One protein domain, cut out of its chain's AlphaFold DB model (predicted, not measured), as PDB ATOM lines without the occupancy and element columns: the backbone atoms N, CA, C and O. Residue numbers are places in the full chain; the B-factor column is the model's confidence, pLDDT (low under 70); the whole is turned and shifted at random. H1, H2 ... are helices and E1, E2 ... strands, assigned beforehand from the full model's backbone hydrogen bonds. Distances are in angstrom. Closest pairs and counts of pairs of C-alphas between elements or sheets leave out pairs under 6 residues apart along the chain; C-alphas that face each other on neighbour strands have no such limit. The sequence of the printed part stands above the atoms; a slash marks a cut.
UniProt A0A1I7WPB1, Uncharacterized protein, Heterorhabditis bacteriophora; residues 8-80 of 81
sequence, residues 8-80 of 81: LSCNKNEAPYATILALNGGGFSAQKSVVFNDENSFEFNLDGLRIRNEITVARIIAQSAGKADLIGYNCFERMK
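This is residues 8 to 80 of the 81 residues of an uncharacterized protein of Heterorhabditis bacteriophora (UniProt A0A1I7WPB1). Two helices, H1 and H3, lie side by side, with a small twisted sheet of four short strands at one end of the pair and a tail, residues 73 to 80, sticking out beyond the other. The tail, which holds H5, lengthens a body of 35 by 21 by 18 A into a rod of 48 by 22 by 18 A. The 73 printed residues hold five named helices and four named strands in the order E1 H1 H2 E2 E3 E4 H3 H4 H5, of mixed class; the mixed sheet runs E2 E1 E3 E4. The whole is only just compact, close to loose, with a radius of gyration of the C-alphas of 13.4 A.

Start at E1, residues 8 to 10, parallel to E2, residues 34 to 36: N 35 and O 8 are 2.8 A apart, within hydrogen-bond range. Between them come H1, residues 17 to 26, and H2, residues 30 to 33: a strand-helix-strand unit, two parallel neighbour strands joined through helices, its crossover right-handed. H2 only just touches H1, only at the corner, with 3 pairs of C-alphas within 8 A, the closest Leu 23 and Ala 30 at 5.6 A. E3, residues 43 to 46, is antiparallel to E1, with N 9 and O 43 at 2.9 A, and forms a hairpin with E4, residues 49 to 51, with N 44 and O 51 at 2.9 A. H3, residues 54 to 64, touches H1 at a shallow tilt of 6 degrees, the same way; their closest C-alphas, Thr 19 and Ala 58, are 4.2 A apart. Both only graze the sheet. H4, residues 68 to 71, touches H3, the closest C-alphas being Ala 62 and Leu 70 at 5.3 A; H5, residues 75 to 78, is apart from H4. In H1 and H3 every O i to N i+4 pair is within hydrogen-bond range; H2, H4 and H5 are too short for one.

Find C-alpha 8 at (150.384, 107.620, 155.515), where E1 begins. H1 runs 13.7 A, E3 9.8 A, and H3 15.3 A from C-alpha 54 at (141.217, 109.842, 151.630). H5 ends at C-alpha 78, (134.128, 134.844, 148.168).

The two C-alphas farthest apart, Glu 39 and Lys 80, are 47.7 A apart. The printed part has no cut and no long link. Look for pLDDT under 70 at residue 68 and residues 72 to 80 of this model.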
ATOM      1  N   LEU A   8     151.415 108.032 156.456       87.00
ATOM      2  CA  LEU A   8     150.384 107.620 155.515       87.00
ATOM      3  C   LEU A   8     150.900 106.400 154.770       87.00
ATOM      4  O   LEU A   8     151.985 106.461 154.201       87.00
ATOM      5  N   SER A   9     150.123 105.327 154.742       88.12
ATOM      6  CA  SER A   9     150.460 104.122 153.989       88.12
ATOM      7  C   SER A   9     149.521 103.991 152.799       88.12
ATOM      8  O   SER A   9     148.311 104.141 152.961       88.12
ATOM      9  N   CYS A  10     150.044 103.715 151.609       88.81
ATOM     10  CA  CYS A  10     149.214 103.496 150.424       88.81
ATOM     11  C   CYS A  10     149.894 102.633 149.364       88.81
ATOM     12  O   CYS A  10     151.120 102.558 149.289       88.81
ATOM     13  N   ASN A  11     149.085 102.033 148.497       89.94
ATOM     14  CA  ASN A  11     149.567 101.409 147.277       89.94
ATOM     15  C   ASN A  11     149.991 102.498 146.280       89.94
ATOM     16  O   ASN A  11     149.263 103.466 146.060       89.94
ATOM     17  N   LYS A  12     151.154 102.343 145.640       85.81
ATOM     18  CA  LYS A  12     151.640 103.298 144.628       85.81
ATOM     19  C   LYS A  12     150.723 103.406 143.405       85.81
ATOM     20  O   LYS A  12     150.665 104.463 142.784       85.81
ATOM     21  N   ASN A  13     150.004 102.332 143.076       88.06
ATOM     22  CA  ASN A  13     149.055 102.283 141.963       88.06
ATOM     23  C   ASN A  13     147.723 102.968 142.311       88.06
ATOM     24  O   ASN A  13     146.972 103.338 141.414       88.06
ATOM     25  N   GLU A  14     147.452 103.171 143.602       85.62
ATOM     26  CA  GLU A  14     146.246 103.810 144.140       85.62
ATOM     27  C   GLU A  14     146.650 104.953 145.082       85.62
ATOM     28  O   GLU A  14     146.231 105.040 146.239       85.62
ATOM     29  N   ALA A  15     147.552 105.811 144.599       87.25
ATOM     30  CA  ALA A  15     148.086 106.895 145.405       87.25
ATOM     31  C   ALA A  15     146.964 107.869 145.840       87.25
ATOM     32  O   ALA A  15     146.152 108.281 145.010       87.25
ATOM     33  N   PRO A  16     146.939 108.298 147.117       89.69
ATOM     34  CA  PRO A  16     145.928 109.202 147.655       89.69
ATOM     35  C   PRO A  16     146.234 110.650 147.242       89.69
ATOM     36  O   PRO A  16     146.768 111.449 148.023       89.69
ATOM     37  N   TYR A  17     145.946 110.985 145.986       91.12
ATOM     38  CA  TYR A  17     146.292 112.268 145.382       91.12
ATOM     39  C   TYR A  17     145.734 113.484 146.129       91.12
ATOM     40  O   TYR A  17     146.468 114.453 146.308       91.12
ATOM     41  N   ALA A  18     144.495 113.457 146.621       90.12
ATOM     42  CA  ALA A  18     143.927 114.560 147.397       90.12
ATOM     43  C   ALA A  18     144.711 114.794 148.695       90.12
ATOM     44  O   ALA A  18     144.981 115.936 149.072       90.12
ATOM     45  N   THR A  19     145.143 113.717 149.352       91.12
ATOM     46  CA  THR A  19     145.956 113.797 150.574       91.12
ATOM     47  C   THR A  19     147.372 114.297 150.274       91.12
ATOM     48  O   THR A  19     147.885 115.159 150.986       91.12
ATOM     49  N   ILE A  20     147.997 113.810 149.198       91.38
ATOM     50  CA  ILE A  20     149.329 114.253 148.753       91.38
ATOM     51  C   ILE A  20     149.308 115.742 148.378       91.38
ATOM     52  O   ILE A  20     150.206 116.496 148.757       91.38
ATOM     53  N   LEU A  21     148.266 116.191 147.675       91.31
ATOM     54  CA  LEU A  21     148.070 117.600 147.339       91.31
ATOM     55  C   LEU A  21     147.856 118.453 148.592       91.31
ATOM     56  O   LEU A  21     148.465 119.515 148.704       91.31
ATOM     57  N   ALA A  22     147.065 117.981 149.561       90.00
ATOM     58  CA  ALA A  22     146.865 118.674 150.832       90.00
ATOM     59  C   ALA A  22     148.166 118.792 151.646       90.00
ATOM     60  O   ALA A  22     148.427 119.848 152.219       90.00
ATOM     61  N   LEU A  23     149.012 117.755 151.656       90.44
ATOM     62  CA  LEU A  23     150.338 117.802 152.284       90.44
ATOM     63  C   LEU A  23     151.208 118.898 151.663       90.44
ATOM     64  O   LEU A  23     151.691 119.781 152.373       90.44
ATOM     65  N   ASN A  24     151.357 118.868 150.337       90.00
ATOM     66  CA  ASN A  24     152.184 119.833 149.613       90.00
ATOM     67  C   ASN A  24     151.639 121.261 149.756       90.00
ATOM     68  O   ASN A  24     152.387 122.181 150.082       90.00
ATOM     69  N   GLY A  25     150.326 121.447 149.589       88.69
ATOM     70  CA  GLY A  25     149.664 122.736 149.785       88.69
ATOM     71  C   GLY A  25     149.797 123.251 151.222       88.69
ATOM     72  O   GLY A  25     150.016 124.445 151.454       88.69
ATOM     73  N   GLY A  26     149.751 122.345 152.202       87.50
ATOM     74  CA  GLY A  26     149.942 122.631 153.623       87.50
ATOM     75  C   GLY A  26     151.365 123.052 153.989       87.50
ATOM     76  O   GLY A  26     151.562 123.681 155.023       87.50
ATOM     77  N   GLY A  27     152.351 122.806 153.119       87.38
ATOM     78  CA  GLY A  27     153.773 122.997 153.423       87.38
ATOM     79  C   GLY A  27     154.387 121.829 154.202       87.38
ATOM     80  O   GLY A  27     155.492 121.952 154.727       87.38
ATOM     81  N   PHE A  28     153.685 120.697 154.280       87.31
ATOM     82  CA  PHE A  28     154.216 119.451 154.819       87.31
ATOM     83  C   PHE A  28     155.030 118.713 153.750       87.31
ATOM     84  O   PHE A  28     154.810 118.865 152.549       87.31
ATOM     85  N   SER A  29     155.973 117.873 154.176       86.94
ATOM     86  CA  SER A  29     156.773 117.073 153.246       86.94
ATOM     87  C   SER A  29     156.061 115.764 152.921       86.94
ATOM     88  O   SER A  29     156.165 114.802 153.679       86.94
ATOM     89  N   ALA A  30     155.391 115.698 151.766       85.62
ATOM     90  CA  ALA A  30     154.758 114.461 151.310       85.62
ATOM     91  C   ALA A  30     155.754 113.291 151.228       85.62
ATOM     92  O   ALA A  30     155.440 112.188 151.658       85.62
ATOM     93  N   GLN A  31     156.989 113.553 150.791       85.69
ATOM     94  CA  GLN A  31     158.052 112.545 150.724       85.69
ATOM     95  C   GLN A  31     158.397 111.932 152.093       85.69
ATOM     96  O   GLN A  31     158.773 110.768 152.161       85.69
ATOM     97  N   LYS A  32     158.290 112.702 153.183       85.38
ATOM     98  CA  LYS A  32     158.557 112.210 154.545       85.38
ATOM     99  C   LYS A  32     157.322 111.619 155.223       85.38
ATOM    100  O   LYS A  32     157.469 110.919 156.219       85.38
ATOM    101  N   SER A  33     156.128 111.933 154.723       84.44
ATOM    102  CA  SER A  33     154.854 111.534 155.328       84.44
ATOM    103  C   SER A  33     154.195 110.338 154.646       84.44
ATOM    104  O   SER A  33     153.353 109.698 155.267       84.44
ATOM    105  N   VAL A  34     154.547 110.036 153.394       87.81
ATOM    106  CA  VAL A  34     153.932 108.963 152.604       87.81
ATOM    107  C   VAL A  34     154.883 107.780 152.471       87.81
ATOM    108  O   VAL A  34     156.011 107.913 152.005       87.81
ATOM    109  N   VAL A  35     154.388 106.610 152.853       89.25
ATOM    110  CA  VAL A  35     155.041 105.315 152.716       89.25
ATOM    111  C   VAL A  35     154.247 104.503 151.704       89.25
ATOM    112  O   VAL A  35     153.079 104.178 151.918       89.25
ATOM    113  N   PHE A  36     154.892 104.160 150.595       86.69
ATOM    114  CA  PHE A  36     154.288 103.279 149.608       86.69
ATOM    115  C   PHE A  36     154.498 101.818 150.007       86.69
ATOM    116  O   PHE A  36     155.626 101.392 150.256       86.69
ATOM    117  N   ASN A  37     153.410 101.056 150.059       86.81
ATOM    118  CA  ASN A  37     153.421  99.613 150.239       86.81
ATOM    119  C   ASN A  37     152.402  98.994 149.277       86.81
ATOM    120  O   ASN A  37     151.208  99.278 149.365       86.81
ATOM    121  N   ASP A  38     152.888  98.148 148.371       81.12
ATOM    122  CA  ASP A  38     152.096  97.530 147.303       81.12
ATOM    123  C   ASP A  38     151.005  96.574 147.830       81.12
ATOM    124  O   ASP A  38     150.054  96.281 147.109       81.12
ATOM    125  N   GLU A  39     151.096  96.122 149.083       82.31
ATOM    126  CA  GLU A  39     150.118  95.217 149.705       82.31
ATOM    127  C   GLU A  39     149.004  95.950 150.471       82.31
ATOM    128  O   GLU A  39     147.984  95.348 150.813       82.31
ATOM    129  N   ASN A  40     149.168  97.249 150.743       77.12
ATOM    130  CA  ASN A  40     148.264  97.991 151.617       77.12
ATOM    131  C   ASN A  40     147.330  98.923 150.844       77.12
ATOM    132  O   ASN A  40     147.758  99.763 150.053       77.12
ATOM    133  N   SER A  41     146.043  98.844 151.175       82.94
ATOM    134  CA  SER A  41     145.094  99.915 150.866       82.94
ATOM    135  C   SER A  41     145.445 101.187 151.645       82.94
ATOM    136  O   SER A  41     146.146 101.136 152.659       82.94
ATOM    137  N   PHE A  42     144.968 102.337 151.161       88.88
ATOM    138  CA  PHE A  42     145.200 103.622 151.815       88.88
ATOM    139  C   PHE A  42     144.777 103.597 153.294       88.88
ATOM    140  O   PHE A  42     143.618 103.337 153.628       88.88
ATOM    141  N   GLU A  43     145.719 103.916 154.180       89.88
ATOM    142  CA  GLU A  43     145.488 104.015 155.615       89.88
ATOM    143  C   GLU A  43     146.302 105.165 156.215       89.88
ATOM    144  O   GLU A  43     147.520 105.270 156.051       89.88
ATOM    145  N   PHE A  44     145.608 106.021 156.953       89.00
ATOM    146  CA  PHE A  44     146.190 107.062 157.780       89.00
ATOM    147  C   PHE A  44     146.088 106.660 159.246       89.00
ATOM    148  O   PHE A  44     144.991 106.375 159.731       89.00
ATOM    149  N   ASN A  45     147.219 106.648 159.950       85.88
ATOM    150  CA  ASN A  45     147.265 106.336 161.373       85.88
ATOM    151  C   ASN A  45     147.521 107.609 162.188       85.88
ATOM    152  O   ASN A  45     148.566 108.247 162.049       85.88
ATOM    153  N   LEU A  46     146.566 107.948 163.050       83.25
ATOM    154  CA  LEU A  46     146.648 109.055 163.992       83.25
ATOM    155  C   LEU A  46     146.485 108.512 165.413       83.25
ATOM    156  O   LEU A  46     145.373 108.227 165.844       83.25
ATOM    157  N   ASP A  47     147.600 108.348 166.128       81.19
ATOM    158  CA  ASP A  47     147.625 107.874 167.520       81.19
ATOM    159  C   ASP A  47     146.829 106.566 167.749       81.19
ATOM    160  O   ASP A  47     146.163 106.381 168.766       81.19
ATOM    161  N   GLY A  48     146.887 105.637 166.787       79.81
ATOM    162  CA  GLY A  48     146.179 104.353 166.835       79.81
ATOM    163  C   GLY A  48     144.801 104.369 166.170       79.81
ATOM    164  O   GLY A  48     144.242 103.300 165.913       79.81
ATOM    165  N   LEU A  49     144.272 105.545 165.818       83.44
ATOM    166  CA  LEU A  49     143.079 105.667 164.989       83.44
ATOM    167  C   LEU A  49     143.445 105.480 163.517       83.44
ATOM    168  O   LEU A  49     144.234 106.242 162.958       83.44
ATOM    169  N   ARG A  50     142.826 104.489 162.874       87.38
ATOM    170  CA  ARG A  50     143.015 104.201 161.448       87.38
ATOM    171  C   ARG A  50     141.885 104.815 160.634       87.38
ATOM    172  O   ARG A  50     140.727 104.431 160.791       87.38
ATOM    173  N   ILE A  51     142.219 105.743 159.746       90.12
ATOM    174  CA  ILE A  51     141.278 106.402 158.837       90.12
ATOM    175  C   ILE A  51     141.609 105.970 157.409       90.12
ATOM    176  O   ILE A  51     142.743 106.106 156.960       90.12
ATOM    177  N   ARG A  52     140.607 105.460 156.688       90.44
ATOM    178  CA  ARG A  52     140.763 104.936 155.315       90.44
ATOM    179  C   ARG A  52     140.076 105.780 154.245       90.44
ATOM    180  O   ARG A  52     140.159 105.474 153.065       90.44
ATOM    181  N   ASN A  53     139.374 106.837 154.646       90.19
ATOM    182  CA  ASN A  53     138.763 107.767 153.706       90.19
ATOM    183  C   ASN A  53     139.762 108.876 153.367       90.19
ATOM    184  O   ASN A  53     140.060 109.723 154.207       90.19
ATOM    185  N   GLU A  54     140.251 108.868 152.133       89.94
ATOM    186  CA  GLU A  54     141.217 109.842 151.630       89.94
ATOM    187  C   GLU A  54     140.751 111.293 151.792       89.94
ATOM    188  O   GLU A  54     141.512 112.139 152.256       89.94
ATOM    189  N   ILE A  55     139.494 111.589 151.460       89.69
ATOM    190  CA  ILE A  55     138.948 112.949 151.525       89.69
ATOM    191  C   ILE A  55     138.921 113.452 152.970       89.69
ATOM    192  O   ILE A  55     139.263 114.605 153.239       89.69
ATOM    193  N   THR A  56     138.569 112.579 153.915       90.31
ATOM    194  CA  THR A  56     138.621 112.896 155.346       90.31
ATOM    195  C   THR A  56     140.044 113.229 155.781       90.31
ATOM    196  O   THR A  56     140.257 114.231 156.463       90.31
ATOM    197  N   VAL A  57     141.030 112.431 155.366       90.81
ATOM    198  CA  VAL A  57     142.439 112.653 155.725       90.81
ATOM    199  C   VAL A  57     142.972 113.947 155.106       90.81
ATOM    200  O   VAL A  57     143.562 114.759 155.816       90.81
ATOM    201  N   ALA A  58     142.697 114.198 153.824       89.69
ATOM    202  CA  ALA A  58     143.062 115.442 153.153       89.69
ATOM    203  C   ALA A  58     142.491 116.671 153.882       89.69
ATOM    204  O   ALA A  58     143.199 117.658 154.081       89.69
ATOM    205  N   ARG A  59     141.241 116.592 154.360       88.38
ATOM    206  CA  ARG A  59     140.607 117.666 155.138       88.38
ATOM    207  C   ARG A  59     141.270 117.875 156.501       88.38
ATOM    208  O   ARG A  59     141.476 119.022 156.885       88.38
ATOM    209  N   ILE A  60     141.640 116.805 157.207       88.19
ATOM    210  CA  ILE A  60     142.373 116.898 158.483       88.19
ATOM    211  C   ILE A  60     143.722 117.600 158.278       88.19
ATOM    212  O   ILE A  60     144.078 118.487 159.052       88.19
ATOM    213  N   ILE A  61     144.453 117.247 157.218       88.62
ATOM    214  CA  ILE A  61     145.746 117.866 156.879       88.62
ATOM    215  C   ILE A  61     145.572 119.337 156.489       88.62
ATOM    216  O   ILE A  61     146.326 120.195 156.941       88.62
ATOM    217  N   ALA A  62     144.563 119.656 155.677       88.50
ATOM    218  CA  ALA A  62     144.258 121.036 155.309       88.50
ATOM    219  C   ALA A  62     143.932 121.898 156.541       88.50
ATOM    220  O   ALA A  62     144.429 123.018 156.664       88.50
ATOM    221  N   GLN A  63     143.142 121.363 157.477       86.00
ATOM    222  CA  GLN A  63     142.806 122.036 158.732       86.00
ATOM    223  C   GLN A  63     144.030 122.217 159.634       86.00
ATOM    224  O   GLN A  63     144.207 123.290 160.208       86.00
ATOM    225  N   SER A  64     144.898 121.207 159.735       86.00
ATOM    226  CA  SER A  64     146.100 121.285 160.573       86.00
ATOM    227  C   SER A  64     147.144 122.266 160.035       86.00
ATOM    228  O   SER A  64     147.887 122.851 160.818       86.00
ATOM    229  N   ALA A  65     147.173 122.498 158.718       85.50
ATOM    230  CA  ALA A  65     148.024 123.512 158.099       85.50
ATOM    231  C   ALA A  65     147.608 124.953 158.447       85.50
ATOM    232  O   ALA A  65     148.400 125.874 158.249       85.50
ATOM    233  N   GLY A  66     146.367 125.175 158.900       79.12
ATOM    234  CA  GLY A  66     145.846 126.511 159.211       79.12
ATOM    235  C   GLY A  66     145.742 127.450 158.000       79.12
ATOM    236  O   GLY A  66     145.621 128.660 158.174       79.12
ATOM    237  N   LYS A  67     145.799 126.922 156.770       74.56
ATOM    238  CA  LYS A  67     145.708 127.713 155.535       74.56
ATOM    239  C   LYS A  67     144.272 127.722 155.022       74.56
ATOM    240  O   LYS A  67     143.781 126.700 154.542       74.56
ATOM    241  N   ALA A  68     143.631 128.889 155.078       66.12
ATOM    242  CA  ALA A  68     142.242 129.084 154.658       66.12
ATOM    243  C   ALA A  68     141.970 128.623 153.212       66.12
ATOM    244  O   ALA A  68     140.921 128.056 152.925       66.12
ATOM    245  N   ASP A  69     142.950 128.765 152.317       72.75
ATOM    246  CA  ASP A  69     142.812 128.356 150.915       72.75
ATOM    247  C   ASP A  69     142.705 126.834 150.713       72.75
ATOM    248  O   ASP A  69     142.147 126.393 149.711       72.75
ATOM    249  N   LEU A  70     143.200 126.016 151.652       74.94
ATOM    250  CA  LEU A  70     143.132 124.546 151.559       74.94
ATOM    251  C   LEU A  70     141.832 123.972 152.115       74.94
ATOM    252  O   LEU A  70     141.381 122.914 151.683       74.94
ATOM    253  N   ILE A  71     141.245 124.653 153.097       71.94
ATOM    254  CA  ILE A  71     139.924 124.318 153.641       71.94
ATOM    255  C   ILE A  71     138.798 124.953 152.811       71.94
ATOM    256  O   ILE A  71     137.654 124.510 152.902       71.94
ATOM    257  N   GLY A  72     139.162 125.930 151.972       65.38
ATOM    258  CA  GLY A  72     138.273 126.815 151.244       65.38
ATOM    259  C   GLY A  72     137.674 127.860 152.181       65.38
ATOM    260  O   GLY A  72     136.966 127.513 153.121       65.38
ATOM    261  N   TYR A  73     137.842 129.147 151.865       58.06
ATOM    262  CA  TYR A  73     136.675 130.018 151.986       58.06
ATOM    263  C   TYR A  73     135.656 129.423 151.029       58.06
ATOM    264  O   TYR A  73     135.961 129.231 149.847       58.06
ATOM    265  N   ASN A  74     134.487 129.055 151.535       55.72
ATOM    266  CA  ASN A  74     133.387 128.539 150.733       55.72
ATOM    267  C   ASN A  74     133.301 129.472 149.520       55.72
ATOM    268  O   ASN A  74     133.311 130.690 149.686       55.72
ATOM    269  N   CYS A  75     133.248 128.949 148.300       53.53
ATOM    270  CA  CYS A  75     133.082 129.765 147.091       53.53
ATOM    271  C   CYS A  75     131.953 130.815 147.236       53.53
ATOM    272  O   CYS A  75     132.025 131.885 146.645       53.53
ATOM    273  N   PHE A  76     130.980 130.547 148.115       52.56
ATOM    274  CA  PHE A  76     129.926 131.448 148.585       52.56
ATOM    275  C   PHE A  76     130.375 132.640 149.453       52.56
ATOM    276  O   PHE A  76     129.769 133.703 149.381       52.56
ATOM    277  N   GLU A  77     131.403 132.499 150.288       55.25
ATOM    278  CA  GLU A  77     131.968 133.594 151.091       55.25
ATOM    279  C   GLU A  77     132.798 134.548 150.232       55.25
ATOM    280  O   GLU A  77     132.764 135.756 150.455       55.25
ATOM    281  N   ARG A  78     133.452 134.027 149.187       53.97
ATOM    282  CA  ARG A  78     134.128 134.844 148.168       53.97
ATOM    283  C   ARG A  78     133.174 135.611 147.246       53.97
ATOM    284  O   ARG A  78     133.602 136.608 146.692       53.97
ATOM    285  N   MET A  79     131.915 135.186 147.091       56.59
ATOM    286  CA  MET A  79     130.893 135.909 146.306       56.59
ATOM    287  C   MET A  79     130.278 137.116 147.037       56.59
ATOM    288  O   MET A  79     129.476 137.836 146.446       56.59
ATOM    289  N   LYS A  80     130.572 137.312 148.330       54.66
ATOM    290  CA  LYS A  80     130.029 138.424 149.134       54.66
ATOM    291  C   LYS A  80     130.893 139.694 149.105       54.66
ATOM    292  O   LYS A  80     130.540 140.659 149.779       54.66
TER     293      LYS A  80